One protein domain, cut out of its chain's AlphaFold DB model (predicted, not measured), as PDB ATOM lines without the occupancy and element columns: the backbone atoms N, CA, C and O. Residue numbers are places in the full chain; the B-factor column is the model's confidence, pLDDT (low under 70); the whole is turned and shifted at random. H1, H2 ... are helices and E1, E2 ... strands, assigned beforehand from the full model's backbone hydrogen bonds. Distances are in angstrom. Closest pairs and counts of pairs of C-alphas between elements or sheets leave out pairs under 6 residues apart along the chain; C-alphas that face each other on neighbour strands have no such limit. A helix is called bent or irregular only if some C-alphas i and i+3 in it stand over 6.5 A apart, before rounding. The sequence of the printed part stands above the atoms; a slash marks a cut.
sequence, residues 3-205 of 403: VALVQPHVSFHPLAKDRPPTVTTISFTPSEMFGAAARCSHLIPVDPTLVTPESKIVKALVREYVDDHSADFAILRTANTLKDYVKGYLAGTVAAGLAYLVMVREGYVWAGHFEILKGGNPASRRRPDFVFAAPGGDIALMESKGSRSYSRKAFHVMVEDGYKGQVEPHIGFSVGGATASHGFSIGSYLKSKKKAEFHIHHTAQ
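This is residues 3 to 205 of the 403 residues of an uncharacterized protein of Asticcacaulis benevestitus DSM 16100 = ATCC BAA-896 (UniProt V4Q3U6). A twisted six-stranded sheet stands between two long helices: it curls round H4 on one face, and H5 covers the other. H1 crosses H4, and H2 folds back from H1 in a helical hairpin, off the sheet. The printed part has 203 residues with five named helices and six named strands, in the order E1 H1 H2 H3 H4 E2 E3 E4 H5 E5 E6. The mixed sheet runs E1 E6 E5 E4 E3 E2, and the class is mixed, helices and strands. The whole is compact, with a radius of gyration of the C-alphas of 16.3 A and spans of 48 by 38 by 29 A.

Inner strands E4, residues 139 to 147, and E5, residues 182 to 189, are parallel; N 184 and O 141 are within hydrogen-bond range at 2.8 A. E6, residues 197 to 204, forms an antiparallel hairpin with E5, with N 187 to O 199 at 2.8 A. Edge strand E1, residues 3 to 10, is parallel to E6, with N 7 to O 200 at 2.8 A. E2, residues 110 to 113, E3, residues 130 to 133, and E4 form a meander of two hairpins, each strand the antiparallel neighbour of the one before; N 131 to O 112 and N 132 to O 140 are each 2.8 A. H4, residues 84 to 105, is on the sheet, its Ala 95 closest to Gly 146 of E4, C-alphas 4.7 A apart. H5, residues 152 to 170, is on the opposite face, giving three layers, helices on both faces; its closest C-alphas to E5 are Tyr 163 and Ser 185, 4.9 A. E4, H5 and E5 are a strand-helix-strand unit, two parallel neighbour strands with a helix between, with a right-handed crossover. H1, residues 30 to 40, touches residues 93 to 101 of H4 alone, about perpendicular at 78 degrees, closest at C-alphas Ala 37 and Gly 97, 4.0 A; its residues 39 to 40 only graze the sheet. H2, residues 48 to 65, makes a hairpin with H1 at a steep tilt of 44 degrees, closest at C-alphas Ala 38 and Ser 55, 5.9 A. H3, residues 77 to 80, only just touches H2 at its residue 65 alone, with 3 pairs of C-alphas within 8 A, the closest Tyr 65 and Ala 79, 5.5 A. In H1 and H4 every O i to N i+4 pair is within hydrogen-bond range; H2 has 13 of 14, H5 12 of 15, and H3 is too short for such a pair.

E1 begins at C-alpha 3, (-15.846, -36.437, -18.349), and E6 ends at C-alpha 204, (-29.172, -38.688, -29.412). From first to last C-alpha, H4 is 31.4 A, H5 26.9 A, E4 26.6 A and H2 24.1 A long. H5 has a kink of 27 degrees near residue 164 and is only just irregular, C-alphas 165 and 168 being 6.8 A apart.

The C-alphas farthest apart, Pro 14 and Thr 81, are 48.9 A apart, and the printed part has no cut. The links E1 to H1, H2 to H3, E2 to E3 and H5 to E5 are long. Mean pLDDT of the printed part is 87.5; residues 42 to 59 and 68 to 69 are under 70.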
ATOM      1  N   VAL A   3     -15.092 -35.532 -17.485       89.75
ATOM      2  CA  VAL A   3     -15.846 -36.437 -18.349       89.75
ATOM      3  C   VAL A   3     -14.882 -37.135 -19.293       89.75
ATOM      4  O   VAL A   3     -14.381 -36.564 -20.256       89.75
ATOM      5  N   ALA A   4     -14.606 -38.401 -18.994       90.94
ATOM      6  CA  ALA A   4     -13.629 -39.191 -19.729       90.94
ATOM      7  C   ALA A   4     -14.246 -39.982 -20.892       90.94
ATOM      8  O   ALA A   4     -13.516 -40.467 -21.755       90.94
ATOM      9  N   LEU A   5     -15.570 -40.155 -20.898       93.62
ATOM     10  CA  LEU A   5     -16.300 -40.848 -21.954       93.62
ATOM     11  C   LEU A   5     -17.708 -40.267 -22.102       93.62
ATOM     12  O   LEU A   5     -18.434 -40.161 -21.115       93.62
ATOM     13  N   VAL A   6     -18.093 -39.967 -23.343       95.50
ATOM     14  CA  VAL A   6     -19.451 -39.584 -23.743       95.50
ATOM     15  C   VAL A   6     -19.894 -40.527 -24.856       95.50
ATOM     16  O   VAL A   6     -19.196 -40.661 -25.860       95.50
ATOM     17  N   GLN A   7     -21.024 -41.203 -24.667       97.00
ATOM     18  CA  GLN A   7     -21.555 -42.181 -25.610       97.00
ATOM     19  C   GLN A   7     -23.000 -41.830 -25.995       97.00
ATOM     20  O   GLN A   7     -23.893 -41.940 -25.148       97.00
ATOM     21  N   PRO A   8     -23.263 -41.461 -27.262       96.81
ATOM     22  CA  PRO A   8     -24.621 -41.250 -27.741       96.81
ATOM     23  C   PRO A   8     -25.350 -42.582 -27.939       96.81
ATOM     24  O   PRO A   8     -24.745 -43.581 -28.351       96.81
ATOM     25  N   HIS A   9     -26.661 -42.566 -27.710       96.19
ATOM     26  CA  HIS A   9     -27.598 -43.630 -28.070       96.19
ATOM     27  C   HIS A   9     -28.742 -43.048 -28.890       96.19
ATOM     28  O   HIS A   9     -29.521 -42.230 -28.396       96.19
ATOM     29  N   VAL A  10     -28.827 -43.479 -30.145       93.62
ATOM     30  CA  VAL A  10     -29.834 -43.000 -31.092       93.62
ATOM     31  C   VAL A  10     -31.209 -43.516 -30.680       93.62
ATOM     32  O   VAL A  10     -31.477 -44.711 -30.777       93.62
ATOM     33  N   SER A  11     -32.081 -42.604 -30.258       89.00
ATOM     34  CA  SER A  11     -33.491 -42.898 -30.039       89.00
ATOM     35  C   SER A  11     -34.287 -42.595 -31.301       89.00
ATOM     36  O   SER A  11     -34.168 -41.522 -31.889       89.00
ATOM     37  N   PHE A  12     -35.130 -43.543 -31.700       86.69
ATOM     38  CA  PHE A  12     -36.058 -43.385 -32.821       86.69
ATOM     39  C   PHE A  12     -37.440 -42.892 -32.377       86.69
ATOM     40  O   PHE A  12     -38.365 -42.840 -33.186       86.69
ATOM     41  N   HIS A  13     -37.611 -42.558 -31.094       87.62
ATOM     42  CA  HIS A  13     -38.867 -41.993 -30.625       87.62
ATOM     43  C   HIS A  13     -39.033 -40.571 -31.196       87.62
ATOM     44  O   HIS A  13     -38.116 -39.765 -31.047       87.62
ATOM     45  N   PRO A  14     -40.184 -40.209 -31.795       85.56
ATOM     46  CA  PRO A  14     -40.358 -38.915 -32.468       85.56
ATOM     47  C   PRO A  14     -40.220 -37.706 -31.532       85.56
ATOM     48  O   PRO A  14     -39.860 -36.622 -31.968       85.56
ATOM     49  N   LEU A  15     -40.494 -37.900 -30.238       87.62
ATOM     50  CA  LEU A  15     -40.346 -36.872 -29.196       87.62
ATOM     51  C   LEU A  15     -38.969 -36.873 -28.511       87.62
ATOM     52  O   LEU A  15     -38.749 -36.079 -27.595       87.62
ATOM     53  N   ALA A  16     -38.062 -37.778 -28.895       90.06
ATOM     54  CA  ALA A  16     -36.704 -37.757 -28.371       90.06
ATOM     55  C   ALA A  16     -35.978 -36.518 -28.901       90.06
ATOM     56  O   ALA A  16     -36.093 -36.229 -30.084       90.06
ATOM     57  N   LYS A  17     -35.215 -35.815 -28.067       90.31
ATOM     58  CA  LYS A  17     -34.361 -34.687 -28.456       90.31
ATOM     59  C   LYS A  17     -32.897 -35.084 -28.301       90.31
ATOM     60  O   LYS A  17     -32.541 -35.762 -27.337       90.31
ATOM     61  N   ASP A  18     -32.050 -34.656 -29.234       90.81
ATOM     62  CA  ASP A  18     -30.606 -34.786 -29.054       90.81
ATOM     63  C   ASP A  18     -30.138 -33.809 -27.974       90.81
ATOM     64  O   ASP A  18     -30.449 -32.616 -28.013       90.81
ATOM     65  N   ARG A  19     -29.420 -34.329 -26.979       90.44
ATOM     66  CA  ARG A  19     -28.890 -33.530 -25.873       90.44
ATOM     67  C   ARG A  19     -27.549 -34.106 -25.414       90.44
ATOM     68  O   ARG A  19     -27.501 -34.797 -24.392       90.44
ATOM     69  N   PRO A  20     -26.453 -33.857 -26.152       92.44
ATOM     70  CA  PRO A  20     -25.126 -34.204 -25.666       92.44
ATOM     71  C   PRO A  20     -24.800 -33.391 -24.404       92.44
ATOM     72  O   PRO A  20     -25.207 -32.227 -24.314       92.44
ATOM     73  N   PRO A  21     -24.071 -33.972 -23.432       92.69
ATOM     74  CA  PRO A  21     -23.596 -33.220 -22.281       92.69
ATOM     75  C   PRO A  21     -22.668 -32.094 -22.751       92.69
ATOM     76  O   PRO A  21     -21.752 -32.316 -23.546       92.69
ATOM     77  N   THR A  22     -22.923 -30.882 -22.270       93.12
ATOM     78  CA  THR A  22     -22.091 -29.702 -22.533       93.12
ATOM     79  C   THR A  22     -20.959 -29.566 -21.517       93.12
ATOM     80  O   THR A  22     -19.925 -28.962 -21.801       93.12
ATOM     81  N   VAL A  23     -21.128 -30.167 -20.341       88.94
ATOM     82  CA  VAL A  23     -20.163 -30.174 -19.252       88.94
ATOM     83  C   VAL A  23     -19.077 -31.206 -19.537       88.94
ATOM     84  O   VAL A  23     -19.340 -32.402 -19.641       88.94
ATOM     85  N   THR A  24     -17.827 -30.753 -19.611       88.62
ATOM     86  CA  THR A  24     -16.651 -31.629 -19.777       88.62
ATOM     87  C   THR A  24     -15.890 -31.855 -18.474       88.62
ATOM     88  O   THR A  24     -15.200 -32.862 -18.329       88.62
ATOM     89  N   THR A  25     -16.031 -30.942 -17.515       88.12
ATOM     90  CA  THR A  25     -15.409 -30.995 -16.188       88.12
ATOM     91  C   THR A  25     -16.338 -30.318 -15.188       88.12
ATOM     92  O   THR A  25     -16.958 -29.308 -15.511       88.12
ATOM     93  N   ILE A  26     -16.407 -30.843 -13.964       87.31
ATOM     94  CA  ILE A  26     -17.043 -30.154 -12.835       87.31
ATOM     95  C   ILE A  26     -16.036 -29.883 -11.717       87.31
ATOM     96  O   ILE A  26     -15.206 -30.741 -11.384       87.31
ATOM     97  N   SER A  27     -16.158 -28.705 -11.121       85.75
ATOM     98  CA  SER A  27     -15.640 -28.342  -9.805       85.75
ATOM     99  C   SER A  27     -16.808 -28.262  -8.820       85.75
ATOM    100  O   SER A  27     -17.940 -27.934  -9.200       85.75
ATOM    101  N   PHE A  28     -16.541 -28.614  -7.564       85.81
ATOM    102  CA  PHE A  28     -17.516 -28.505  -6.488       85.81
ATOM    103  C   PHE A  28     -16.836 -28.396  -5.124       85.81
ATOM    104  O   PHE A  28     -15.721 -28.890  -4.939       85.81
ATOM    105  N   THR A  29     -17.524 -27.785  -4.165       82.38
ATOM    106  CA  THR A  29     -17.113 -27.732  -2.756       82.38
ATOM    107  C   THR A  29     -17.607 -28.955  -1.968       82.38
ATOM    108  O   THR A  29     -18.554 -29.633  -2.390       82.38
ATOM    109  N   PRO A  30     -17.029 -29.243  -0.786       79.62
ATOM    110  CA  PRO A  30     -17.569 -30.257   0.121       79.62
ATOM    111  C   PRO A  30     -19.045 -30.017   0.472       79.62
ATOM    112  O   PRO A  30     -19.834 -30.964   0.486       79.62
ATOM    113  N   SER A  31     -19.435 -28.758   0.689       82.38
ATOM    114  CA  SER A  31     -20.821 -28.360   0.955       82.38
ATOM    115  C   SER A  31     -21.770 -28.645  -0.221       82.38
ATOM    116  O   SER A  31     -22.879 -29.143  -0.005       82.38
ATOM    117  N   GLU A  32     -21.349 -28.391  -1.469       86.94
ATOM    118  CA  GLU A  32     -22.136 -28.731  -2.668       86.94
ATOM    119  C   GLU A  32     -22.331 -30.244  -2.785       86.94
ATOM    120  O   GLU A  32     -23.447 -30.716  -3.014       86.94
ATOM    121  N   MET A  33     -21.262 -31.012  -2.571       85.94
ATOM    122  CA  MET A  33     -21.318 -32.470  -2.600       85.94
ATOM    123  C   MET A  33     -22.235 -33.031  -1.506       85.94
ATOM    124  O   MET A  33     -23.039 -33.924  -1.771       85.94
ATOM    125  N   PHE A  34     -22.141 -32.496  -0.287       82.75
ATOM    126  CA  PHE A  34     -22.993 -32.887   0.834       82.75
ATOM    127  C   PHE A  34     -24.472 -32.629   0.534       82.75
ATOM    128  O   PHE A  34     -25.294 -33.535   0.682       82.75
ATOM    129  N   GLY A  35     -24.810 -31.426   0.062       84.50
ATOM    130  CA  GLY A  35     -26.187 -31.079  -0.282       84.50
ATOM    131  C   GLY A  35     -26.738 -31.925  -1.428       84.50
ATOM    132  O   GLY A  35     -27.855 -32.429  -1.331       84.50
ATOM    133  N   ALA A  36     -25.947 -32.147  -2.479       90.31
ATOM    134  CA  ALA A  36     -26.343 -32.988  -3.605       90.31
ATOM    135  C   ALA A  36     -26.573 -34.447  -3.178       90.31
ATOM    136  O   ALA A  36     -27.593 -35.035  -3.525       90.31
ATOM    137  N   ALA A  37     -25.669 -35.016  -2.375       86.06
ATOM    138  CA  ALA A  37     -25.818 -36.371  -1.856       86.06
ATOM    139  C   ALA A  37     -27.075 -36.510  -0.983       86.06
ATOM    140  O   ALA A  37     -27.863 -37.426  -1.203       86.06
ATOM    141  N   ALA A  38     -27.312 -35.574  -0.056       83.50
ATOM    142  CA  ALA A  38     -28.473 -35.600   0.835       83.50
ATOM    143  C   ALA A  38     -29.813 -35.590   0.075       83.50
ATOM    144  O   ALA A  38     -30.759 -36.268   0.476       83.50
ATOM    145  N   ARG A  39     -29.889 -34.873  -1.053       85.94
ATOM    146  CA  ARG A  39     -31.077 -34.850  -1.925       85.94
ATOM    147  C   ARG A  39     -31.333 -36.173  -2.637       85.94
ATOM    148  O   ARG A  39     -32.471 -36.439  -3.003       85.94
ATOM    149  N   CYS A  40     -30.291 -36.965  -2.863       87.25
ATOM    150  CA  CYS A  40     -30.354 -38.172  -3.677       87.25
ATOM    151  C   CYS A  40     -30.495 -39.469  -2.869       87.25
ATOM    152  O   CYS A  40     -30.758 -40.512  -3.462       87.25
ATOM    153  N   SER A  41     -30.320 -39.437  -1.546       73.25
ATOM    154  CA  SER A  41     -30.204 -40.654  -0.727       73.25
ATOM    155  C   SER A  41     -31.505 -41.456  -0.526       73.25
ATOM    156  O   SER A  41     -31.432 -42.590  -0.062       73.25
ATOM    157  N   HIS A  42     -32.695 -40.935  -0.866       66.94
ATOM    158  CA  HIS A  42     -33.975 -41.577  -0.503       66.94
ATOM    159  C   HIS A  42     -34.977 -41.654  -1.658       66.94
ATOM    160  O   HIS A  42     -35.167 -40.688  -2.368       66.94
ATOM    161  N   LEU A  43     -35.691 -42.778  -1.798       54.72
ATOM    162  CA  LEU A  43     -36.642 -43.039  -2.902       54.72
ATOM    163  C   LEU A  43     -38.032 -42.378  -2.752       54.72
ATOM    164  O   LEU A  43     -38.856 -42.406  -3.661       54.72
ATOM    165  N   ILE A  44     -38.352 -41.876  -1.563       59.72
ATOM    166  CA  ILE A  44     -39.678 -41.404  -1.112       59.72
ATOM    167  C   ILE A  44     -39.410 -40.116  -0.314       59.72
ATOM    168  O   ILE A  44     -38.258 -39.981   0.108       59.72
ATOM    169  N   PRO A  45     -40.372 -39.174  -0.104       55.72
ATOM    170  CA  PRO A  45     -40.086 -37.936   0.616       55.72
ATOM    171  C   PRO A  45     -39.180 -38.183   1.811       55.72
ATOM    172  O   PRO A  45     -39.523 -38.946   2.714       55.72
ATOM    173  N   VAL A  46     -37.992 -37.598   1.684       56.09
ATOM    174  CA  VAL A  46     -36.852 -37.675   2.588       56.09
ATOM    175  C   VAL A  46     -37.386 -37.637   4.015       56.09
ATOM    176  O   VAL A  46     -38.092 -36.695   4.379       56.09
ATOM    177  N   ASP A  47     -37.115 -38.693   4.782       53.69
ATOM    178  CA  ASP A  47     -37.397 -38.746   6.212       53.69
ATOM    179  C   ASP A  47     -36.207 -38.132   6.950       53.69
ATOM    180  O   ASP A  47     -35.245 -38.854   7.202       53.69
ATOM    181  N   PRO A  48     -36.189 -36.822   7.269       49.31
ATOM    182  CA  PRO A  48     -35.082 -36.175   7.966       49.31
ATOM    183  C   PRO A  48     -34.639 -36.881   9.241       49.31
ATOM    184  O   PRO A  48     -33.463 -36.760   9.584       49.31
ATOM    185  N   THR A  49     -35.515 -37.655   9.898       51.75
ATOM    186  CA  THR A  49     -35.154 -38.461  11.074       51.75
ATOM    187  C   THR A  49     -34.127 -39.549  10.739       51.75
ATOM    188  O   THR A  49     -33.266 -39.861  11.559       51.75
ATOM    189  N   LEU A  50     -34.146 -40.052   9.500       54.03
ATOM    190  CA  LEU A  50     -33.190 -41.011   8.939       54.03
ATOM    191  C   LEU A  50     -32.115 -40.341   8.078       54.03
ATOM    192  O   LEU A  50     -30.954 -40.741   8.128       54.03
ATOM    193  N   VAL A  51     -32.473 -39.289   7.340       58.16
ATOM    194  CA  VAL A  51     -31.559 -38.564   6.443       58.16
ATOM    195  C   VAL A  51     -30.469 -37.881   7.234       58.16
ATOM    196  O   VAL A  51     -29.356 -37.770   6.748       58.16
ATOM    197  N   THR A  52     -30.746 -37.442   8.456       53.09
ATOM    198  CA  THR A  52     -29.730 -36.803   9.289       53.09
ATOM    199  C   THR A  52     -28.657 -37.805   9.736       53.09
ATOM    200  O   THR A  52     -27.483 -37.571   9.445       53.09
ATOM    201  N   PRO A  53     -28.988 -38.960  10.353       59.34
ATOM    202  CA  PRO A  53     -28.022 -40.037  10.576       59.34
ATOM    203  C   PRO A  53     -27.323 -40.517   9.299       59.34
ATOM    204  O   PRO A  53     -26.111 -40.716   9.298       59.34
ATOM    205  N   GLU A  54     -28.061 -40.681   8.203       63.91
ATOM    206  CA  GLU A  54     -27.515 -41.168   6.939       63.91
ATOM    207  C   GLU A  54     -26.554 -40.156   6.303       63.91
ATOM    208  O   GLU A  54     -25.429 -40.497   5.954       63.91
ATOM    209  N   SER A  55     -26.931 -38.883   6.256       62.84
ATOM    210  CA  SER A  55     -26.079 -37.786   5.791       62.84
ATOM    211  C   SER A  55     -24.866 -37.607   6.698       62.84
ATOM    212  O   SER A  55     -23.784 -37.303   6.200       62.84
ATOM    213  N   LYS A  56     -24.988 -37.863   8.011       65.19
ATOM    214  CA  LYS A  56     -23.844 -37.932   8.937       65.19
ATOM    215  C   LYS A  56     -22.905 -39.086   8.573       65.19
ATOM    216  O   LYS A  56     -21.695 -38.875   8.543       65.19
ATOM    217  N   ILE A  57     -23.429 -40.269   8.239       69.75
ATOM    218  CA  ILE A  57     -22.623 -41.404   7.759       69.75
ATOM    219  C   ILE A  57     -21.945 -41.052   6.435       69.75
ATOM    220  O   ILE A  57     -20.736 -41.212   6.318       69.75
ATOM    221  N   VAL A  58     -22.682 -40.533   5.454       68.75
ATOM    222  CA  VAL A  58     -22.150 -40.141   4.141       68.75
ATOM    223  C   VAL A  58     -21.067 -39.089   4.298       68.75
ATOM    224  O   VAL A  58     -19.994 -39.237   3.726       68.75
ATOM    225  N   LYS A  59     -21.295 -38.068   5.124       69.56
ATOM    226  CA  LYS A  59     -20.306 -37.038   5.431       69.56
ATOM    227  C   LYS A  59     -19.073 -37.612   6.115       69.56
ATOM    228  O   LYS A  59     -17.967 -37.279   5.710       69.56
ATOM    229  N   ALA A  60     -19.240 -38.469   7.121       72.69
ATOM    230  CA  ALA A  60     -18.118 -39.119   7.794       72.69
ATOM    231  C   ALA A  60     -17.319 -39.988   6.816       72.69
ATOM    232  O   ALA A  60     -16.093 -39.955   6.822       72.69
ATOM    233  N   LEU A  61     -18.007 -40.713   5.931       73.56
ATOM    234  CA  LEU A  61     -17.366 -41.493   4.885       73.56
ATOM    235  C   LEU A  61     -16.644 -40.589   3.880       73.56
ATOM    236  O   LEU A  61     -15.511 -40.881   3.537       73.56
ATOM    237  N   VAL A  62     -17.252 -39.494   3.422       72.62
ATOM    238  CA  VAL A  62     -16.607 -38.541   2.510       72.62
ATOM    239  C   VAL A  62     -15.377 -37.925   3.173       72.62
ATOM    240  O   VAL A  62     -14.298 -38.008   2.610       72.62
ATOM    241  N   ARG A  63     -15.495 -37.414   4.399       75.50
ATOM    242  CA  ARG A  63     -14.383 -36.818   5.152       75.50
ATOM    243  C   ARG A  63     -13.217 -37.785   5.365       75.50
ATOM    244  O   ARG A  63     -12.070 -37.386   5.251       75.50
ATOM    245  N   GLU A  64     -13.503 -39.039   5.700       78.81
ATOM    246  CA  GLU A  64     -12.463 -40.035   5.994       78.81
ATOM    247  C   GLU A  64     -11.843 -40.636   4.723       78.81
ATOM    248  O   GLU A  64     -10.715 -41.136   4.730       78.81
ATOM    249  N   TYR A  65     -12.603 -40.659   3.627       80.44
ATOM    250  CA  TYR A  65     -12.276 -41.477   2.465       80.44
ATOM    251  C   TYR A  65     -12.196 -40.723   1.145       80.44
ATOM    252  O   TYR A  65     -11.897 -41.364   0.143       80.44
ATOM    253  N   VAL A  66     -12.413 -39.415   1.096       78.81
ATOM    254  CA  VAL A  66     -12.187 -38.585  -0.094       78.81
ATOM    255  C   VAL A  66     -10.904 -37.782   0.088       78.81
ATOM    256  O   VAL A  66     -10.597 -37.337   1.186       78.81
ATOM    257  N   ASP A  67     -10.128 -37.659  -0.985       75.50
ATOM    258  CA  ASP A  67      -8.955 -36.790  -1.037       75.50
ATOM    259  C   ASP A  67      -9.404 -35.331  -1.181       75.50
ATOM    260  O   ASP A  67      -9.991 -34.965  -2.201       75.50
ATOM    261  N   ASP A  68      -9.149 -34.527  -0.151       67.69
ATOM    262  CA  ASP A  68      -9.408 -33.085  -0.092       67.69
ATOM    263  C   ASP A  68      -8.124 -32.243  -0.224       67.69
ATOM    264  O   ASP A  68      -8.171 -31.016  -0.166       67.69
ATOM    265  N   HIS A  69      -6.967 -32.886  -0.426       69.19
ATOM    266  CA  HIS A  69      -5.674 -32.215  -0.555       69.19
ATOM    267  C   HIS A  69      -5.250 -32.010  -2.009       69.19
ATOM    268  O   HIS A  69      -4.448 -31.117  -2.299       69.19
ATOM    269  N   SER A  70      -5.730 -32.850  -2.927       74.56
ATOM    270  CA  SER A  70      -5.427 -32.729  -4.349       74.56
ATOM    271  C   SER A  70      -6.519 -31.977  -5.114       74.56
ATOM    272  O   SER A  70      -7.681 -31.933  -4.723       74.56
ATOM    273  N   ALA A  71      -6.138 -31.372  -6.242       74.94
ATOM    274  CA  ALA A  71      -7.081 -30.674  -7.120       74.94
ATOM    275  C   ALA A  71      -8.060 -31.631  -7.835       74.94
ATOM    276  O   ALA A  71      -9.073 -31.198  -8.383       74.94
ATOM    277  N   ASP A  72      -7.751 -32.931  -7.857       81.56
ATOM    278  CA  ASP A  72      -8.568 -33.956  -8.490       81.56
ATOM    279  C   ASP A  72      -9.335 -34.747  -7.426       81.56
ATOM    280  O   ASP A  72      -8.754 -35.403  -6.569       81.56
ATOM    281  N   PHE A  73     -10.662 -34.778  -7.537       82.81
ATOM    282  CA  PHE A  73     -11.481 -35.611  -6.660       82.81
ATOM    283  C   PHE A  73     -11.095 -37.093  -6.787       82.81
ATOM    284  O   PHE A  73     -11.129 -37.661  -7.885       82.81
ATOM    285  N   ALA A  74     -10.789 -37.745  -5.667       83.62
ATOM    286  CA  ALA A  74     -10.492 -39.172  -5.609       83.62
ATOM    287  C   ALA A  74     -10.965 -39.790  -4.290       83.62
ATOM    288  O   ALA A  74     -11.041 -39.121  -3.265       83.62
ATOM    289  N   ILE A  75     -11.244 -41.098  -4.299       81.19
ATOM    290  CA  ILE A  75     -11.488 -41.850  -3.061       81.19
ATOM    291  C   ILE A  75     -10.173 -42.485  -2.593       81.19
ATOM    292  O   ILE A  75      -9.534 -43.254  -3.322       81.19
ATOM    293  N   LEU A  76      -9.794 -42.197  -1.351       82.25
ATOM    294  CA  LEU A  76      -8.587 -42.662  -0.683       82.25
ATOM    295  C   LEU A  76      -8.505 -44.194  -0.623       82.25
ATOM    296  O   LEU A  76      -9.491 -44.941  -0.595       82.25
ATOM    297  N   ARG A  77      -7.267 -44.697  -0.556       82.06
ATOM    298  CA  ARG A  77      -6.989 -46.141  -0.463       82.06
ATOM    299  C   ARG A  77      -7.546 -46.756   0.822       82.06
ATOM    300  O   ARG A  77      -7.893 -47.938   0.800       82.06
ATOM    301  N   THR A  78      -7.608 -45.989   1.908       82.69
ATOM    302  CA  THR A  78      -8.145 -46.409   3.212       82.69
ATOM    303  C   THR A  78      -9.550 -46.977   3.067       82.69
ATOM    304  O   THR A  78      -9.848 -48.016   3.635       82.69
ATOM    305  N   ALA A  79     -10.352 -46.454   2.146       83.31
ATOM    306  CA  ALA A  79     -11.706 -46.932   1.898       83.31
ATOM    307  C   ALA A  79     -11.788 -48.356   1.310       83.31
ATOM    308  O   ALA A  79     -12.883 -48.880   1.114       83.31
ATOM    309  N   ASN A  80     -10.660 -48.990   0.968       83.19
ATOM    310  CA  ASN A  80     -10.625 -50.404   0.584       83.19
ATOM    311  C   ASN A  80     -10.747 -51.356   1.784       83.19
ATOM    312  O   ASN A  80     -11.051 -52.531   1.575       83.19
ATOM    313  N   THR A  81     -10.525 -50.869   3.009       84.38
ATOM    314  CA  THR A  81     -10.689 -51.650   4.248       84.38
ATOM    315  C   THR A  81     -12.153 -51.780   4.668       84.38
ATOM    316  O   THR A  81     -12.488 -52.668   5.449       84.38
ATOM    317  N   LEU A  82     -13.033 -50.938   4.117       85.69
ATOM    318  CA  LEU A  82     -14.473 -51.023   4.324       85.69
ATOM    319  C   LEU A  82     -15.016 -52.381   3.861       85.69
ATOM    320  O   LEU A  82     -14.545 -52.964   2.879       85.69
ATOM    321  N   LYS A  83     -16.054 -52.874   4.538       86.12
ATOM    322  CA  LYS A  83     -16.806 -54.042   4.063       86.12
ATOM    323  C   LYS A  83     -17.480 -53.735   2.724       86.12
ATOM    324  O   LYS A  83     -17.825 -52.590   2.443       86.12
ATOM    325  N   ASP A  84     -17.701 -54.762   1.910       85.31
ATOM    326  CA  ASP A  84     -18.137 -54.576   0.520       85.31
ATOM    327  C   ASP A  84     -19.507 -53.903   0.385       85.31
ATOM    328  O   ASP A  84     -19.681 -53.062  -0.494       85.31
ATOM    329  N   TYR A  85     -20.440 -54.170   1.302       82.81
ATOM    330  CA  TYR A  85     -21.724 -53.463   1.324       82.81
ATOM    331  C   TYR A  85     -21.561 -51.967   1.643       82.81
ATOM    332  O   TYR A  85     -22.239 -51.141   1.042       82.81
ATOM    333  N   VAL A  86     -20.609 -51.597   2.510       84.38
ATOM    334  CA  VAL A  86     -20.306 -50.187   2.820       84.38
ATOM    335  C   VAL A  86     -19.621 -49.510   1.636       84.38
ATOM    336  O   VAL A  86     -19.926 -48.365   1.324       84.38
ATOM    337  N   LYS A  87     -18.726 -50.215   0.927       85.38
ATOM    338  CA  LYS A  87     -18.109 -49.694  -0.305       85.38
ATOM    339  C   LYS A  87     -19.150 -49.415  -1.383       85.38
ATOM    340  O   LYS A  87     -19.047 -48.394  -2.054       85.38
ATOM    341  N   GLY A  88     -20.096 -50.339  -1.569       87.19
ATOM    342  CA  GLY A  88     -21.190 -50.195  -2.527       87.19
ATOM    343  C   GLY A  88     -22.072 -49.002  -2.184       87.19
ATOM    344  O   GLY A  88     -22.301 -48.159  -3.043       87.19
ATOM    345  N   TYR A  89     -22.463 -48.892  -0.914       85.62
ATOM    346  CA  TYR A  89     -23.224 -47.762  -0.394       85.62
ATOM    347  C   TYR A  89     -22.498 -46.421  -0.615       85.62
ATOM    348  O   TYR A  89     -23.026 -45.552  -1.300       85.62
ATOM    349  N   LEU A  90     -21.237 -46.295  -0.175       86.06
ATOM    350  CA  LEU A  90     -20.415 -45.095  -0.393       86.06
ATOM    351  C   LEU A  90     -20.326 -44.716  -1.878       86.06
ATOM    352  O   LEU A  90     -20.494 -43.555  -2.238       86.06
ATOM    353  N   ALA A  91     -20.042 -45.692  -2.743       89.75
ATOM    354  CA  ALA A  91     -19.907 -45.448  -4.173       89.75
ATOM    355  C   ALA A  91     -21.228 -44.998  -4.809       89.75
ATOM    356  O   ALA A  91     -21.200 -44.116  -5.659       89.75
ATOM    357  N   GLY A  92     -22.352 -45.596  -4.404       90.56
ATOM    358  CA  GLY A  92     -23.686 -45.231  -4.874       90.56
ATOM    359  C   GLY A  92     -24.054 -43.808  -4.477       90.56
ATOM    360  O   GLY A  92     -24.341 -42.993  -5.348       90.56
ATOM    361  N   THR A  93     -23.946 -43.472  -3.189       87.69
ATOM    362  CA  THR A  93     -24.306 -42.138  -2.692       87.69
ATOM    363  C   THR A  93     -23.427 -41.039  -3.285       87.69
ATOM    364  O   THR A  93     -23.931 -40.006  -3.719       87.69
ATOM    365  N   VAL A  94     -22.110 -41.272  -3.370       88.62
ATOM    366  CA  VAL A  94     -21.195 -40.317  -4.013       88.62
ATOM    367  C   VAL A  94     -21.528 -40.168  -5.498       88.62
ATOM    368  O   VAL A  94     -21.589 -39.056  -6.007       88.62
ATOM    369  N   ALA A  95     -21.785 -41.263  -6.211       92.94
ATOM    370  CA  ALA A  95     -22.115 -41.174  -7.627       92.94
ATOM    371  C   ALA A  95     -23.436 -40.442  -7.892       92.94
ATOM    372  O   ALA A  95     -23.505 -39.682  -8.854       92.94
ATOM    373  N   ALA A  96     -24.451 -40.632  -7.046       93.31
ATOM    374  CA  ALA A  96     -25.732 -39.947  -7.172       93.31
ATOM    375  C   ALA A  96     -25.589 -38.432  -6.953       93.31
ATOM    376  O   ALA A  96     -26.043 -37.650  -7.786       93.31
ATOM    377  N   GLY A  97     -24.870 -38.012  -5.902       92.12
ATOM    378  CA  GLY A  97     -24.579 -36.595  -5.658       92.12
ATOM    379  C   GLY A  97     -23.767 -35.953  -6.790       92.12
ATOM    380  O   GLY A  97     -24.103 -34.872  -7.267       92.12
ATOM    381  N   LEU A  98     -22.746 -36.649  -7.297       93.56
ATOM    382  CA  LEU A  98     -21.958 -36.179  -8.439       93.56
ATOM    383  C   LEU A  98     -22.797 -36.062  -9.721       93.56
ATOM    384  O   LEU A  98     -22.689 -35.066 -10.431       93.56
ATOM    385  N   ALA A  99     -23.652 -37.047 -10.008       96.50
ATOM    386  CA  ALA A  99     -24.558 -37.007 -11.153       96.50
ATOM    387  C   ALA A  99     -25.567 -35.855 -11.042       96.50
ATOM    388  O   ALA A  99     -25.813 -35.158 -12.025       96.50
ATOM    389  N   TYR A 100     -26.094 -35.598  -9.841       95.69
ATOM    390  CA  TYR A 100     -26.942 -34.440  -9.569       95.69
ATOM    391  C   TYR A 100     -26.216 -33.120  -9.878       95.69
ATOM    392  O   TYR A 100     -26.771 -32.260 -10.561       95.69
ATOM    393  N   LEU A 101     -24.960 -32.970  -9.443       94.69
ATOM    394  CA  LEU A 101     -24.161 -31.776  -9.740       94.69
ATOM    395  C   LEU A 101     -23.900 -31.610 -11.241       94.69
ATOM    396  O   LEU A 101     -23.993 -30.490 -11.740       94.69
ATOM    397  N   VAL A 102     -23.642 -32.696 -11.981       95.75
ATOM    398  CA  VAL A 102     -23.552 -32.644 -13.453       95.75
ATOM    399  C   VAL A 102     -24.850 -32.091 -14.043       95.75
ATOM    400  O   VAL A 102     -24.799 -31.136 -14.810       95.75
ATOM    401  N   MET A 103     -26.011 -32.607 -13.633       97.00
ATOM    402  CA  MET A 103     -27.307 -32.116 -14.122       97.00
ATOM    403  C   MET A 103     -27.538 -30.634 -13.782       97.00
ATOM    404  O   MET A 103     -27.992 -29.863 -14.625       97.00
ATOM    405  N   VAL A 104     -27.165 -30.188 -12.582       94.62
ATOM    406  CA  VAL A 104     -27.228 -28.762 -12.222       94.62
ATOM    407  C   VAL A 104     -26.366 -27.906 -13.157       94.62
ATOM    408  O   VAL A 104     -26.807 -26.849 -13.614       94.62
ATOM    409  N   ARG A 105     -25.149 -28.361 -13.481       93.00
ATOM    410  CA  ARG A 105     -24.244 -27.659 -14.406       93.00
ATOM    411  C   ARG A 105     -24.744 -27.691 -15.858       93.00
ATOM    412  O   ARG A 105     -24.542 -26.714 -16.568       93.00
ATOM    413  N   GLU A 106     -25.482 -28.727 -16.263       93.31
ATOM    414  CA  GLU A 106     -26.190 -28.797 -17.558       93.31
ATOM    415  C   GLU A 106     -27.429 -27.881 -17.640       93.31
ATOM    416  O   GLU A 106     -28.047 -27.753 -18.700       93.31
ATOM    417  N   GLY A 107     -27.792 -27.219 -16.535       93.31
ATOM    418  CA  GLY A 107     -28.848 -26.207 -16.486       93.31
ATOM    419  C   GLY A 107     -30.202 -26.699 -15.973       93.31
ATOM    420  O   GLY A 107     -31.162 -25.923 -15.989       93.31
ATOM    421  N   TYR A 108     -30.295 -27.937 -15.483       95.44
ATOM    422  CA  TYR A 108     -31.507 -28.414 -14.817       95.44
ATOM    423  C   TYR A 108     -31.597 -27.848 -13.400       95.44
ATOM    424  O   TYR A 108     -30.606 -27.775 -12.674       95.44
ATOM    425  N   VAL A 109     -32.799 -27.436 -13.004       94.94
ATOM    426  CA  VAL A 109     -33.025 -26.743 -11.727       94.94
ATOM    427  C   VAL A 109     -33.773 -27.638 -10.756       94.94
ATOM    428  O   VAL A 109     -33.393 -27.737  -9.592       94.94
ATOM    429  N   TRP A 110     -34.820 -28.304 -11.235       95.88
ATOM    430  CA  TRP A 110     -35.686 -29.119 -10.394       95.88
ATOM    431  C   TRP A 110     -35.441 -30.591 -10.649       95.88
ATOM    432  O   TRP A 110     -35.329 -31.008 -11.801       95.88
ATOM    433  N   ALA A 111     -35.401 -31.366  -9.573       95.25
ATOM    434  CA  ALA A 111     -35.257 -32.807  -9.617       95.25
ATOM    435  C   ALA A 111     -36.331 -33.466  -8.752       95.25
ATOM    436  O   ALA A 111     -36.500 -33.111  -7.587       95.25
ATOM    437  N   GLY A 112     -37.023 -34.451  -9.310       92.88
ATOM    438  CA  GLY A 112     -37.901 -35.349  -8.571       92.88
ATOM    439  C   GLY A 112     -37.445 -36.793  -8.729       92.88
ATOM    440  O   GLY A 112     -36.900 -37.169  -9.766       92.88
ATOM    441  N   HIS A 113     -37.688 -37.616  -7.712       92.69
ATOM    442  CA  HIS A 113     -37.513 -39.061  -7.841       92.69
ATOM    443  C   HIS A 113     -38.531 -39.617  -8.827       92.69
ATOM    444  O   HIS A 113     -39.714 -39.255  -8.785       92.69
ATOM    445  N   PHE A 114     -38.082 -40.519  -9.694       93.88
ATOM    446  CA  PHE A 114     -38.961 -41.117 -10.690       93.88
ATOM    447  C   PHE A 114     -40.124 -41.873 -10.032       93.88
ATOM    448  O   PHE A 114     -41.237 -41.866 -10.539       93.88
ATOM    449  N   GLU A 115     -39.920 -42.489  -8.869       89.62
ATOM    450  CA  GLU A 115     -40.949 -43.232  -8.134       89.62
ATOM    451  C   GLU A 115     -42.067 -42.341  -7.589       89.62
ATOM    452  O   GLU A 115     -43.204 -42.799  -7.435       89.62
ATOM    453  N   ILE A 116     -41.750 -41.078  -7.298       88.38
ATOM    454  CA  ILE A 116     -42.712 -40.076  -6.833       88.38
ATOM    455  C   ILE A 116     -43.545 -39.566  -8.016       88.38
ATOM    456  O   ILE A 116     -44.737 -39.272  -7.878       88.38
ATOM    457  N   LEU A 117     -42.928 -39.493  -9.193       88.75
ATOM    458  CA  LEU A 117     -43.532 -38.978 -10.410       88.75
ATOM    459  C   LEU A 117     -44.215 -40.113 -11.181       88.75
ATOM    460  O   LEU A 117     -43.591 -40.981 -11.780       88.75
ATOM    461  N   LYS A 118     -45.549 -40.122 -11.185       85.38
ATOM    462  CA  LYS A 118     -46.324 -41.113 -11.952       85.38
ATOM    463  C   LYS A 118     -45.997 -41.019 -13.449       85.38
ATOM    464  O   LYS A 118     -45.827 -39.919 -13.969       85.38
ATOM    465  N   GLY A 119     -46.015 -42.155 -14.146       91.38
ATOM    466  CA  GLY A 119     -45.893 -42.216 -15.604       91.38
ATOM    467  C   GLY A 119     -44.755 -43.114 -16.085       91.38
ATOM    468  O   GLY A 119     -44.406 -44.102 -15.437       91.38
ATOM    469  N   GLY A 120     -44.209 -42.775 -17.250       94.44
ATOM    470  CA  GLY A 120     -43.210 -43.550 -17.971       94.44
ATOM    471  C   GLY A 120     -43.811 -44.684 -18.798       94.44
ATOM    472  O   GLY A 120     -45.025 -44.869 -18.864       94.44
ATOM    473  N   ASN A 121     -42.940 -45.463 -19.435       96.19
ATOM    474  CA  ASN A 121     -43.358 -46.614 -20.219       96.19
ATOM    475  C   ASN A 121     -43.910 -47.738 -19.322       96.19
ATOM    476  O   ASN A 121     -43.145 -48.317 -18.544       96.19
ATOM    477  N   PRO A 122     -45.198 -48.110 -19.453       93.62
ATOM    478  CA  PRO A 122     -45.814 -49.142 -18.621       93.62
ATOM    479  C   PRO A 122     -45.269 -50.552 -18.894       93.62
ATOM    480  O   PRO A 122     -45.420 -51.438 -18.053       93.62
ATOM    481  N   ALA A 123     -44.638 -50.781 -20.051       95.50
ATOM    482  CA  ALA A 123     -44.026 -52.064 -20.387       95.50
ATOM    483  C   ALA A 123     -42.649 -52.257 -19.725       95.50
ATOM    484  O   ALA A 123     -42.193 -53.394 -19.583       95.50
ATOM    485  N   SER A 124     -41.990 -51.175 -19.298       95.00
ATOM    486  CA  SER A 124     -40.701 -51.253 -18.611       95.00
ATOM    487  C   SER A 124     -40.886 -51.435 -17.106       95.00
ATOM    488  O   SER A 124     -41.629 -50.710 -16.445       95.00
ATOM    489  N   ARG A 125     -40.161 -52.402 -16.534       93.50
ATOM    490  CA  ARG A 125     -40.089 -52.610 -15.076       93.50
ATOM    491  C   ARG A 125     -38.895 -51.917 -14.428       93.50
ATOM    492  O   ARG A 125     -38.869 -51.774 -13.211       93.50
ATOM    493  N   ARG A 126     -37.894 -51.546 -15.223       95.88
ATOM    494  CA  ARG A 126     -36.663 -50.894 -14.774       95.88
ATOM    495  C   ARG A 126     -36.838 -49.398 -14.964       95.88
ATOM    496  O   ARG A 126     -37.255 -48.998 -16.038       95.88
ATOM    497  N   ARG A 127     -36.554 -48.615 -13.930       94.94
ATOM    498  CA  ARG A 127     -36.812 -47.171 -13.886       94.94
ATOM    499  C   ARG A 127     -35.507 -46.416 -13.649       94.94
ATOM    500  O   ARG A 127     -34.610 -47.013 -13.040       94.94
ATOM    501  N   PRO A 128     -35.391 -45.179 -14.155       96.69
ATOM    502  CA  PRO A 128     -34.273 -44.320 -13.819       96.69
ATOM    503  C   PRO A 128     -34.448 -43.789 -12.391       96.69
ATOM    504  O   PRO A 128     -35.572 -43.743 -11.893       96.69
ATOM    505  N   ASP A 129     -33.364 -43.355 -11.762       95.12
ATOM    506  CA  ASP A 129     -33.411 -42.779 -10.413       95.12
ATOM    507  C   ASP A 129     -34.216 -41.457 -10.354       95.12
ATOM    508  O   ASP A 129     -35.010 -41.223  -9.436       95.12
ATOM    509  N   PHE A 130     -34.027 -40.565 -11.336       96.44
ATOM    510  CA  PHE A 130     -34.510 -39.182 -11.264       96.44
ATOM    511  C   PHE A 130     -35.137 -38.666 -12.563       96.44
ATOM    512  O   PHE A 130     -34.832 -39.112 -13.671       96.44
ATOM    513  N   VAL A 131     -35.965 -37.634 -12.403       97.00
ATOM    514  CA  VAL A 131     -36.504 -36.779 -13.461       97.00
ATOM    515  C   VAL A 131     -36.079 -35.347 -13.170       97.00
ATOM    516  O   VAL A 131     -36.346 -34.824 -12.087       97.00
ATOM    517  N   PHE A 132     -35.440 -34.708 -14.139       97.38
ATOM    518  CA  PHE A 132     -34.994 -33.328 -14.072       97.38
ATOM    519  C   PHE A 132     -35.806 -32.447 -15.012       97.38
ATOM    520  O   PHE A 132     -36.146 -32.863 -16.119       97.38
ATOM    521  N   ALA A 133     -36.058 -31.216 -14.582       95.62
ATOM    522  CA  ALA A 133     -36.688 -30.181 -15.387       95.62
ATOM    523  C   ALA A 133     -35.804 -28.930 -15.449       95.62
ATOM    524  O   ALA A 133     -35.285 -28.450 -14.431       95.62
ATOM    525  N   ALA A 134     -35.640 -28.400 -16.659       92.62
ATOM    526  CA  ALA A 134     -35.037 -27.095 -16.898       92.62
ATOM    527  C   ALA A 134     -36.123 -25.999 -16.953       92.62
ATOM    528  O   ALA A 134     -37.265 -26.292 -17.313       92.62
ATOM    529  N   PRO A 135     -35.789 -24.722 -16.683       87.81
ATOM    530  CA  PRO A 135     -36.736 -23.605 -16.786       87.81
ATOM    531  C   PRO A 135     -37.417 -23.460 -18.154       87.81
ATOM    532  O   PRO A 135     -38.512 -22.919 -18.231       87.81
ATOM    533  N   GLY A 136     -36.789 -23.955 -19.227       84.75
ATOM    534  CA  GLY A 136     -37.356 -23.969 -20.581       84.75
ATOM    535  C   GLY A 136     -38.359 -25.098 -20.858       84.75
ATOM    536  O   GLY A 136     -38.782 -25.245 -21.997       84.75
ATOM    537  N   GLY A 137     -38.708 -25.920 -19.861       86.06
ATOM    538  CA  GLY A 137     -39.648 -27.040 -20.018       86.06
ATOM    539  C   GLY A 137     -39.018 -28.337 -20.542       86.06
ATOM    540  O   GLY A 137     -39.721 -29.323 -20.764       86.06
ATOM    541  N   ASP A 138     -37.696 -28.366 -20.728       90.69
ATOM    542  CA  ASP A 138     -36.981 -29.582 -21.103       90.69
ATOM    543  C   ASP A 138     -36.922 -30.565 -19.928       90.69
ATOM    544  O   ASP A 138     -36.440 -30.233 -18.840       90.69
ATOM    545  N   ILE A 139     -37.391 -31.790 -20.183       95.31
ATOM    546  CA  ILE A 139     -37.418 -32.883 -19.210       95.31
ATOM    547  C   ILE A 139     -36.376 -33.933 -19.570       95.31
ATOM    548  O   ILE A 139     -36.408 -34.487 -20.678       95.31
ATOM    549  N   ALA A 140     -35.507 -34.226 -18.602       97.62
ATOM    550  CA  ALA A 140     -34.469 -35.241 -18.685       97.62
ATOM    551  C   ALA A 140     -34.696 -36.357 -17.663       97.62
ATOM    552  O   ALA A 140     -34.978 -36.097 -16.495       97.62
ATOM    553  N   LEU A 141     -34.507 -37.606 -18.073       98.25
ATOM    554  CA  LEU A 141     -34.391 -38.736 -17.150       98.25
ATOM    555  C   LEU A 141     -32.923 -38.944 -16.779       98.25
ATOM    556  O   LEU A 141     -32.056 -38.823 -17.642       98.25
ATOM    557  N   MET A 142     -32.625 -39.269 -15.525       97.94
ATOM    558  CA  MET A 142     -31.249 -39.476 -15.078       97.94
ATOM    559  C   MET A 142     -31.124 -40.749 -14.248       97.94
ATOM    560  O   MET A 142     -31.839 -40.935 -13.267       97.94
ATOM    561  N   GLU A 143     -30.198 -41.611 -14.658       98.00
ATOM    562  CA  GLU A 143     -29.762 -42.787 -13.911       98.00
ATOM    563  C   GLU A 143     -28.323 -42.588 -13.437       98.00
ATOM    564  O   GLU A 143     -27.422 -42.352 -14.251       98.00
ATOM    565  N   SER A 144     -28.076 -42.759 -12.143       97.06
ATOM    566  CA  SER A 144     -26.743 -42.645 -11.564       97.06
ATOM    567  C   SER A 144     -26.083 -44.019 -11.406       97.06
ATOM    568  O   SER A 144     -26.721 -45.012 -11.059       97.06
ATOM    569  N   LYS A 145     -24.772 -44.120 -11.666       96.19
ATOM    570  CA  LYS A 145     -23.993 -45.352 -11.421       96.19
ATOM    571  C   LYS A 145     -22.684 -45.040 -10.714       96.19
ATOM    572  O   LYS A 145     -21.910 -44.200 -11.158       96.19
ATOM    573  N   GLY A 146     -22.379 -45.773  -9.650       93.75
ATOM    574  CA  GLY A 146     -21.126 -45.635  -8.911       93.75
ATOM    575  C   GLY A 146     -20.364 -46.943  -8.834       93.75
ATOM    576  O   GLY A 146     -20.939 -47.988  -8.529       93.75
ATOM    577  N   SER A 147     -19.050 -46.916  -9.069       90.56
ATOM    578  CA  SER A 147     -18.229 -48.086  -8.752       90.56
ATOM    579  C   SER A 147     -16.800 -47.775  -8.358       90.56
ATOM    580  O   SER A 147     -16.131 -46.925  -8.937       90.56
ATOM    581  N   ARG A 148     -16.303 -48.591  -7.424       87.00
ATOM    582  CA  ARG A 148     -14.893 -48.672  -7.024       87.00
ATOM    583  C   ARG A 148     -14.226 -49.996  -7.402       87.00
ATOM    584  O   ARG A 148     -13.006 -50.113  -7.336       87.00
ATOM    585  N   SER A 149     -15.008 -50.997  -7.801       81.19
ATOM    586  CA  SER A 149     -14.525 -52.378  -7.937       81.19
ATOM    587  C   SER A 149     -14.297 -52.780  -9.395       81.19
ATOM    588  O   SER A 149     -13.329 -53.487  -9.693       81.19
ATOM    589  N   TYR A 150     -15.115 -52.280 -10.325       83.12
ATOM    590  CA  TYR A 150     -15.062 -52.692 -11.728       83.12
ATOM    591  C   TYR A 150     -13.768 -52.275 -12.447       83.12
ATOM    592  O   TYR A 150     -13.084 -51.305 -12.099       83.12
ATOM    593  N   SER A 151     -13.398 -53.038 -13.477       90.50
ATOM    594  CA  SER A 151     -12.478 -52.532 -14.500       90.50
ATOM    595  C   SER A 151     -13.160 -51.396 -15.264       90.50
ATOM    596  O   SER A 151     -14.387 -51.341 -15.315       90.50
ATOM    597  N   ARG A 152     -12.387 -50.503 -15.885       91.38
ATOM    598  CA  ARG A 152     -12.953 -49.384 -16.654       91.38
ATOM    599  C   ARG A 152     -13.919 -49.852 -17.753       91.38
ATOM    600  O   ARG A 152     -14.980 -49.265 -17.926       91.38
ATOM    601  N   LYS A 153     -13.600 -50.968 -18.425       93.94
ATOM    602  CA  LYS A 153     -14.471 -51.604 -19.429       93.94
ATOM    603  C   LYS A 153     -15.773 -52.137 -18.821       93.94
ATOM    604  O   LYS A 153     -16.837 -51.874 -19.360       93.94
ATOM    605  N   ALA A 154     -15.699 -52.870 -17.708       94.44
ATOM    606  CA  ALA A 154     -16.901 -53.385 -17.046       94.44
ATOM    607  C   ALA A 154     -17.766 -52.253 -16.469       94.44
ATOM    608  O   ALA A 154     -18.987 -52.344 -16.480       94.44
ATOM    609  N   PHE A 155     -17.136 -51.168 -16.015       95.12
ATOM    610  CA  PHE A 155     -17.846 -49.979 -15.569       95.12
ATOM    611  C   PHE A 155     -18.595 -49.298 -16.716       95.12
ATOM    612  O   PHE A 155     -19.765 -48.988 -16.558       95.12
ATOM    613  N   HIS A 156     -17.971 -49.136 -17.886       95.94
ATOM    614  CA  HIS A 156     -18.660 -48.616 -19.070       95.94
ATOM    615  C   HIS A 156     -19.917 -49.428 -19.423       95.94
ATOM    616  O   HIS A 156     -20.976 -48.834 -19.576       95.94
ATOM    617  N   VAL A 157     -19.831 -50.765 -19.445       97.12
ATOM    618  CA  VAL A 157     -21.000 -51.638 -19.689       97.12
ATOM    619  C   VAL A 157     -22.098 -51.414 -18.646       97.12
ATOM    620  O   VAL A 157     -23.265 -51.328 -18.993       97.12
ATOM    621  N   MET A 158     -21.741 -51.242 -17.370       96.62
ATOM    622  CA  MET A 158     -22.717 -50.935 -16.318       96.62
ATOM    623  C   MET A 158     -23.460 -49.609 -16.553       96.62
ATOM    624  O   MET A 158     -24.654 -49.529 -16.263       96.62
ATOM    625  N   VAL A 159     -22.772 -48.567 -17.029       97.81
ATOM    626  CA  VAL A 159     -23.407 -47.275 -17.344       97.81
ATOM    627  C   VAL A 159     -24.271 -47.402 -18.600       97.81
ATOM    628  O   VAL A 159     -25.398 -46.915 -18.635       97.81
ATOM    629  N   GLU A 160     -23.791 -48.136 -19.603       98.19
ATOM    630  CA  GLU A 160     -24.551 -48.455 -20.810       98.19
ATOM    631  C   GLU A 160     -25.860 -49.197 -20.490       98.19
ATOM    632  O   GLU A 160     -26.928 -48.801 -20.957       98.19
ATOM    633  N   ASP A 161     -25.791 -50.227 -19.643       97.81
ATOM    634  CA  ASP A 161     -26.937 -51.006 -19.162       97.81
ATOM    635  C   ASP A 161     -27.892 -50.174 -18.297       97.81
ATOM    636  O   ASP A 161     -29.088 -50.482 -18.216       97.81
ATOM    637  N   GLY A 162     -27.372 -49.146 -17.620       97.75
ATOM    638  CA  GLY A 162     -28.167 -48.127 -16.944       97.75
ATOM    639  C   GLY A 162     -28.994 -47.343 -17.954       97.75
ATOM    640  O   GLY A 162     -30.218 -47.324 -17.865       97.75
ATOM    641  N   TYR A 163     -28.350 -46.793 -18.983       98.50
ATOM    642  CA  TYR A 163     -29.050 -46.042 -20.021       98.50
ATOM    643  C   TYR A 163     -30.091 -46.900 -20.756       98.50
ATOM    644  O   TYR A 163     -31.285 -46.604 -20.702       98.50
ATOM    645  N   LYS A 164     -29.664 -48.000 -21.385       97.94
ATOM    646  CA  LYS A 164     -30.537 -48.863 -22.203       97.94
ATOM    647  C   LYS A 164     -31.645 -49.521 -21.386       97.94
ATOM    648  O   LYS A 164     -32.742 -49.767 -21.874       97.94
ATOM    649  N   GLY A 165     -31.342 -49.858 -20.135       97.44
ATOM    650  CA  GLY A 165     -32.251 -50.605 -19.282       97.44
ATOM    651  C   GLY A 165     -33.220 -49.747 -18.482       97.44
ATOM    652  O   GLY A 165     -34.292 -50.244 -18.159       97.44
ATOM    653  N   GLN A 166     -32.847 -48.518 -18.111       97.69
ATOM    654  CA  GLN A 166     -33.610 -47.683 -17.172       97.69
ATOM    655  C   GLN A 166     -34.012 -46.328 -17.750       97.69
ATOM    656  O   GLN A 166     -35.052 -45.814 -17.367       97.69
ATOM    657  N   VAL A 167     -33.240 -45.753 -18.674       98.12
ATOM    658  CA  VAL A 167     -33.495 -44.405 -19.212       98.12
ATOM    659  C   VAL A 167     -34.238 -44.489 -20.540       98.12
ATOM    660  O   VAL A 167     -35.384 -44.055 -20.644       98.12
ATOM    661  N   GLU A 168     -33.603 -45.100 -21.541       97.44
ATOM    662  CA  GLU A 168     -34.105 -45.221 -22.913       97.44
ATOM    663  C   GLU A 168     -35.555 -45.716 -23.003       97.44
ATOM    664  O   GLU A 168     -36.329 -45.102 -23.741       97.44
ATOM    665  N   PRO A 169     -35.989 -46.738 -22.230       97.44
ATOM    666  CA  PRO A 169     -37.344 -47.260 -22.355       97.44
ATOM    667  C   PRO A 169     -38.433 -46.239 -22.027       97.44
ATOM    668  O   PRO A 169     -39.578 -46.459 -22.407       97.44
ATOM    669  N   HIS A 170     -38.100 -45.170 -21.302       97.44
ATOM    670  CA  HIS A 170     -39.034 -44.156 -20.820       97.44
ATOM    671  C   HIS A 170     -38.992 -42.854 -21.633       97.44
ATOM    672  O   HIS A 170     -39.831 -41.981 -21.406       97.44
ATOM    673  N   ILE A 171     -38.066 -42.718 -22.588       96.88
ATOM    674  CA  ILE A 171     -38.005 -41.556 -23.481       96.88
ATOM    675  C   ILE A 171     -39.262 -41.501 -24.347       96.88
ATOM    676  O   ILE A 171     -39.690 -42.507 -24.909       96.88
ATOM    677  N   GLY A 172     -39.855 -40.312 -24.444       94.25
ATOM    678  CA  GLY A 172     -41.089 -40.073 -25.180       94.25
ATOM    679  C   GLY A 172     -42.374 -40.336 -24.401       94.25
ATOM    680  O   GLY A 172     -43.456 -40.058 -24.912       94.25
ATOM    681  N   PHE A 173     -42.275 -40.830 -23.164       95.75
ATOM    682  CA  PHE A 173     -43.426 -41.046 -22.295       95.75
ATOM    683  C   PHE A 173     -43.606 -39.884 -21.315       95.75
ATOM    684  O   PHE A 173     -42.639 -39.265 -20.868       95.75
ATOM    685  N   SER A 174     -44.862 -39.620 -20.945       95.44
ATOM    686  CA  SER A 174     -45.198 -38.651 -19.899       95.44
ATOM    687  C   SER A 174     -44.772 -39.168 -18.525       95.44
ATOM    688  O   SER A 174     -45.110 -40.294 -18.154       95.44
ATOM    689  N   VAL A 175     -44.047 -38.349 -17.768       94.38
ATOM    690  CA  VAL A 175     -43.611 -38.568 -16.388       94.38
ATOM    691  C   VAL A 175     -43.889 -37.287 -15.605       94.38
ATOM    692  O   VAL A 175     -43.392 -36.219 -15.946       94.38
ATOM    693  N   GLY A 176     -44.726 -37.366 -14.570       89.50
ATOM    694  CA  GLY A 176     -45.157 -36.172 -13.839       89.50
ATOM    695  C   GLY A 176     -45.954 -35.186 -14.705       89.50
ATOM    696  O   GLY A 176     -45.876 -33.987 -14.488       89.50
ATOM    697  N   GLY A 177     -46.688 -35.672 -15.709       88.81
ATOM    698  CA  GLY A 177     -47.475 -34.822 -16.609       88.81
ATOM    699  C   GLY A 177     -46.684 -34.202 -17.766       88.81
ATOM    700  O   GLY A 177     -47.306 -33.699 -18.693       88.81
ATOM    701  N   ALA A 178     -45.353 -34.329 -17.782       91.75
ATOM    702  CA  ALA A 178     -44.495 -33.832 -18.855       91.75
ATOM    703  C   ALA A 178     -43.759 -34.977 -19.567       91.75
ATOM    704  O   ALA A 178     -43.342 -35.957 -18.956       91.75
ATOM    705  N   THR A 179     -43.598 -34.880 -20.878       94.94
ATOM    706  CA  THR A 179     -42.895 -35.858 -21.709       94.94
ATOM    707  C   THR A 179     -41.387 -35.771 -21.518       94.94
ATOM    708  O   THR A 179     -40.766 -34.742 -21.802       94.94
ATOM    709  N   ALA A 180     -40.788 -36.894 -21.118       96.00
ATOM    710  CA  ALA A 180     -39.345 -37.077 -21.073       96.00
ATOM    711  C   ALA A 180     -38.756 -37.028 -22.488       96.00
ATOM    712  O   ALA A 180     -38.928 -37.955 -23.277       96.00
ATOM    713  N   SER A 181     -38.058 -35.945 -22.813       94.06
ATOM    714  CA  SER A 181     -37.529 -35.729 -24.165       94.06
ATOM    715  C   SER A 181     -36.147 -36.348 -24.379       94.06
ATOM    716  O   SER A 181     -35.784 -36.682 -25.496       94.06
ATOM    717  N   HIS A 182     -35.364 -36.529 -23.324       97.31
ATOM    718  CA  HIS A 182     -34.037 -37.140 -23.390       97.31
ATOM    719  C   HIS A 182     -33.654 -37.663 -22.008       97.31
ATOM    720  O   HIS A 182     -34.407 -37.541 -21.038       97.31
ATOM    721  N   GLY A 183     -32.482 -38.269 -21.901       97.81
ATOM    722  CA  GLY A 183     -31.952 -38.654 -20.612       97.81
ATOM    723  C   GLY A 183     -30.488 -39.035 -20.651       97.81
ATOM    724  O   GLY A 183     -29.857 -39.097 -21.708       97.81
ATOM    725  N   PHE A 184     -29.973 -39.299 -19.459       98.44
ATOM    726  CA  PHE A 184     -28.576 -39.579 -19.196       98.44
ATOM    727  C   PHE A 184     -28.449 -40.788 -18.274       98.44
ATOM    728  O   PHE A 184     -29.189 -40.921 -17.302       98.44
ATOM    729  N   SER A 185     -27.460 -41.641 -18.528       98.44
ATOM    730  CA  SER A 185     -26.872 -42.460 -17.473       98.44
ATOM    731  C   SER A 185     -25.485 -41.925 -17.162       98.44
ATOM    732  O   SER A 185     -24.604 -41.930 -18.027       98.44
ATOM    733  N   ILE A 186     -25.317 -41.417 -15.943       98.19
ATOM    734  CA  ILE A 186     -24.105 -40.739 -15.486       98.19
ATOM    735  C   ILE A 186     -23.389 -41.655 -14.500       98.19
ATOM    736  O   ILE A 186     -23.818 -41.873 -13.364       98.19
ATOM    737  N   GLY A 187     -22.274 -42.213 -14.954       97.06
ATOM    738  CA  GLY A 187     -21.419 -43.077 -14.165       97.06
ATOM    739  C   GLY A 187     -20.234 -42.337 -13.562       97.06
ATOM    740  O   GLY A 187     -19.444 -41.761 -14.300       97.06
ATOM    741  N   SER A 188     -20.036 -42.456 -12.250       95.75
ATOM    742  CA  SER A 188     -18.802 -42.065 -11.557       95.75
ATOM    743  C   SER A 188     -17.858 -43.260 -11.366       95.75
ATOM    744  O   SER A 188     -18.141 -44.188 -10.596       95.75
ATOM    745  N   TYR A 189     -16.709 -43.239 -12.047       94.06
ATOM    746  CA  TYR A 189     -15.647 -44.229 -11.883       94.06
ATOM    747  C   TYR A 189     -14.701 -43.822 -10.748       94.06
ATOM    748  O   TYR A 189     -13.819 -42.983 -10.909       94.06
ATOM    749  N   LEU A 190     -14.871 -44.453  -9.586       90.88
ATOM    750  CA  LEU A 190     -14.272 -44.049  -8.307       90.88
ATOM    751  C   LEU A 190     -13.121 -44.975  -7.862       90.88
ATOM    752  O   LEU A 190     -12.779 -45.057  -6.681       90.88
ATOM    753  N   LYS A 191     -12.557 -45.754  -8.793       87.12
ATOM    754  CA  LYS A 191     -11.512 -46.750  -8.492       87.12
ATOM    755  C   LYS A 191     -10.106 -46.154  -8.411       87.12
ATOM    756  O   LYS A 191      -9.261 -46.670  -7.676       87.12
ATOM    757  N   SER A 192      -9.825 -45.134  -9.215       80.75
ATOM    758  CA  SER A 192      -8.511 -44.494  -9.245       80.75
ATOM    759  C   SER A 192      -8.283 -43.685  -7.967       80.75
ATOM    760  O   SER A 192      -9.183 -43.027  -7.458       80.75
ATOM    761  N   LYS A 193      -7.051 -43.753  -7.455       75.50
ATOM    762  CA  LYS A 193      -6.613 -43.050  -6.236       75.50
ATOM    763  C   LYS A 193      -6.136 -41.625  -6.501       75.50
ATOM    764  O   LYS A 193      -5.724 -40.957  -5.568       75.50
ATOM    765  N   LYS A 194      -6.050 -41.242  -7.774       80.00
ATOM    766  CA  LYS A 194      -5.528 -39.940  -8.194       80.00
ATOM    767  C   LYS A 194      -6.610 -39.048  -8.771       80.00
ATOM    768  O   LYS A 194      -6.448 -37.845  -8.761       80.00
ATOM    769  N   LYS A 195      -7.640 -39.658  -9.362       85.00
ATOM    770  CA  LYS A 195      -8.653 -38.946 -10.128       85.00
ATOM    771  C   LYS A 195      -9.845 -39.840 -10.409       85.00
ATOM    772  O   LYS A 195      -9.662 -40.926 -10.957       85.00
ATOM    773  N   ALA A 196     -11.033 -39.388 -10.051       88.69
ATOM    774  CA  ALA A 196     -12.284 -39.957 -10.511       88.69
ATOM    775  C   ALA A 196     -12.639 -39.426 -11.909       88.69
ATOM    776  O   ALA A 196     -12.235 -38.332 -12.303       88.69
ATOM    777  N   GLU A 197     -13.417 -40.207 -12.651       92.94
ATOM    778  CA  GLU A 197     -13.823 -39.882 -14.021       92.94
ATOM    779  C   GLU A 197     -15.323 -40.124 -14.211       92.94
ATOM    780  O   GLU A 197     -15.876 -41.058 -13.622       92.94
ATOM    781  N   PHE A 198     -15.965 -39.330 -15.068       95.44
ATOM    782  CA  PHE A 198     -17.324 -39.600 -15.528       95.44
ATOM    783  C   PHE A 198     -17.348 -40.387 -16.833       95.44
ATOM    784  O   PHE A 198     -16.569 -40.134 -17.755       95.44
ATOM    785  N   HIS A 199     -18.290 -41.317 -16.911       96.81
ATOM    786  CA  HIS A 199     -18.744 -41.953 -18.138       96.81
ATOM    787  C   HIS A 199     -20.216 -41.580 -18.320       96.81
ATOM    788  O   HIS A 199     -21.022 -41.887 -17.445       96.81
ATOM    789  N   ILE A 200     -20.570 -40.924 -19.421       97.75
ATOM    790  CA  ILE A 200     -21.930 -40.435 -19.666       97.75
ATOM    791  C   ILE A 200     -22.480 -41.095 -20.923       97.75
ATOM    792  O   ILE A 200     -21.894 -40.998 -21.997       97.75
ATOM    793  N   HIS A 201     -23.620 -41.759 -20.788       98.31
ATOM    794  CA  HIS A 201     -24.418 -42.235 -21.912       98.31
ATOM    795  C   HIS A 201     -25.651 -41.341 -22.041       98.31
ATOM    796  O   HIS A 201     -26.294 -41.080 -21.026       98.31
ATOM    797  N   HIS A 202     -25.983 -40.868 -23.242       97.94
ATOM    798  CA  HIS A 202     -27.064 -39.893 -23.432       97.94
ATOM    799  C   HIS A 202     -27.942 -40.197 -24.646       97.94
ATOM    800  O   HIS A 202     -27.538 -40.922 -25.558       97.94
ATOM    801  N   THR A 203     -29.139 -39.613 -24.662       97.25
ATOM    802  CA  THR A 203     -30.028 -39.633 -25.828       97.25
ATOM    803  C   THR A 203     -29.465 -38.785 -26.958       97.25
ATOM    804  O   THR A 203     -29.073 -37.638 -26.744       97.25
ATOM    805  N   ALA A 204     -29.458 -39.364 -28.157       93.88
ATOM    806  CA  ALA A 204     -29.172 -38.688 -29.412       93.88
ATOM    807  C   ALA A 204     -30.301 -38.929 -30.421       93.88
ATOM    808  O   ALA A 204     -31.012 -39.935 -30.335       93.88
ATOM    809  N   GLN A 205     -30.462 -38.028 -31.388       86.06
ATOM    810  CA  GLN A 205     -31.353 -38.238 -32.530       86.06
ATOM    811  C   GLN A 205     -30.590 -38.840 -33.720       86.06
ATOM    812  O   GLN A 205     -29.375 -38.661 -33.838       86.06
TER     813      GLN A 205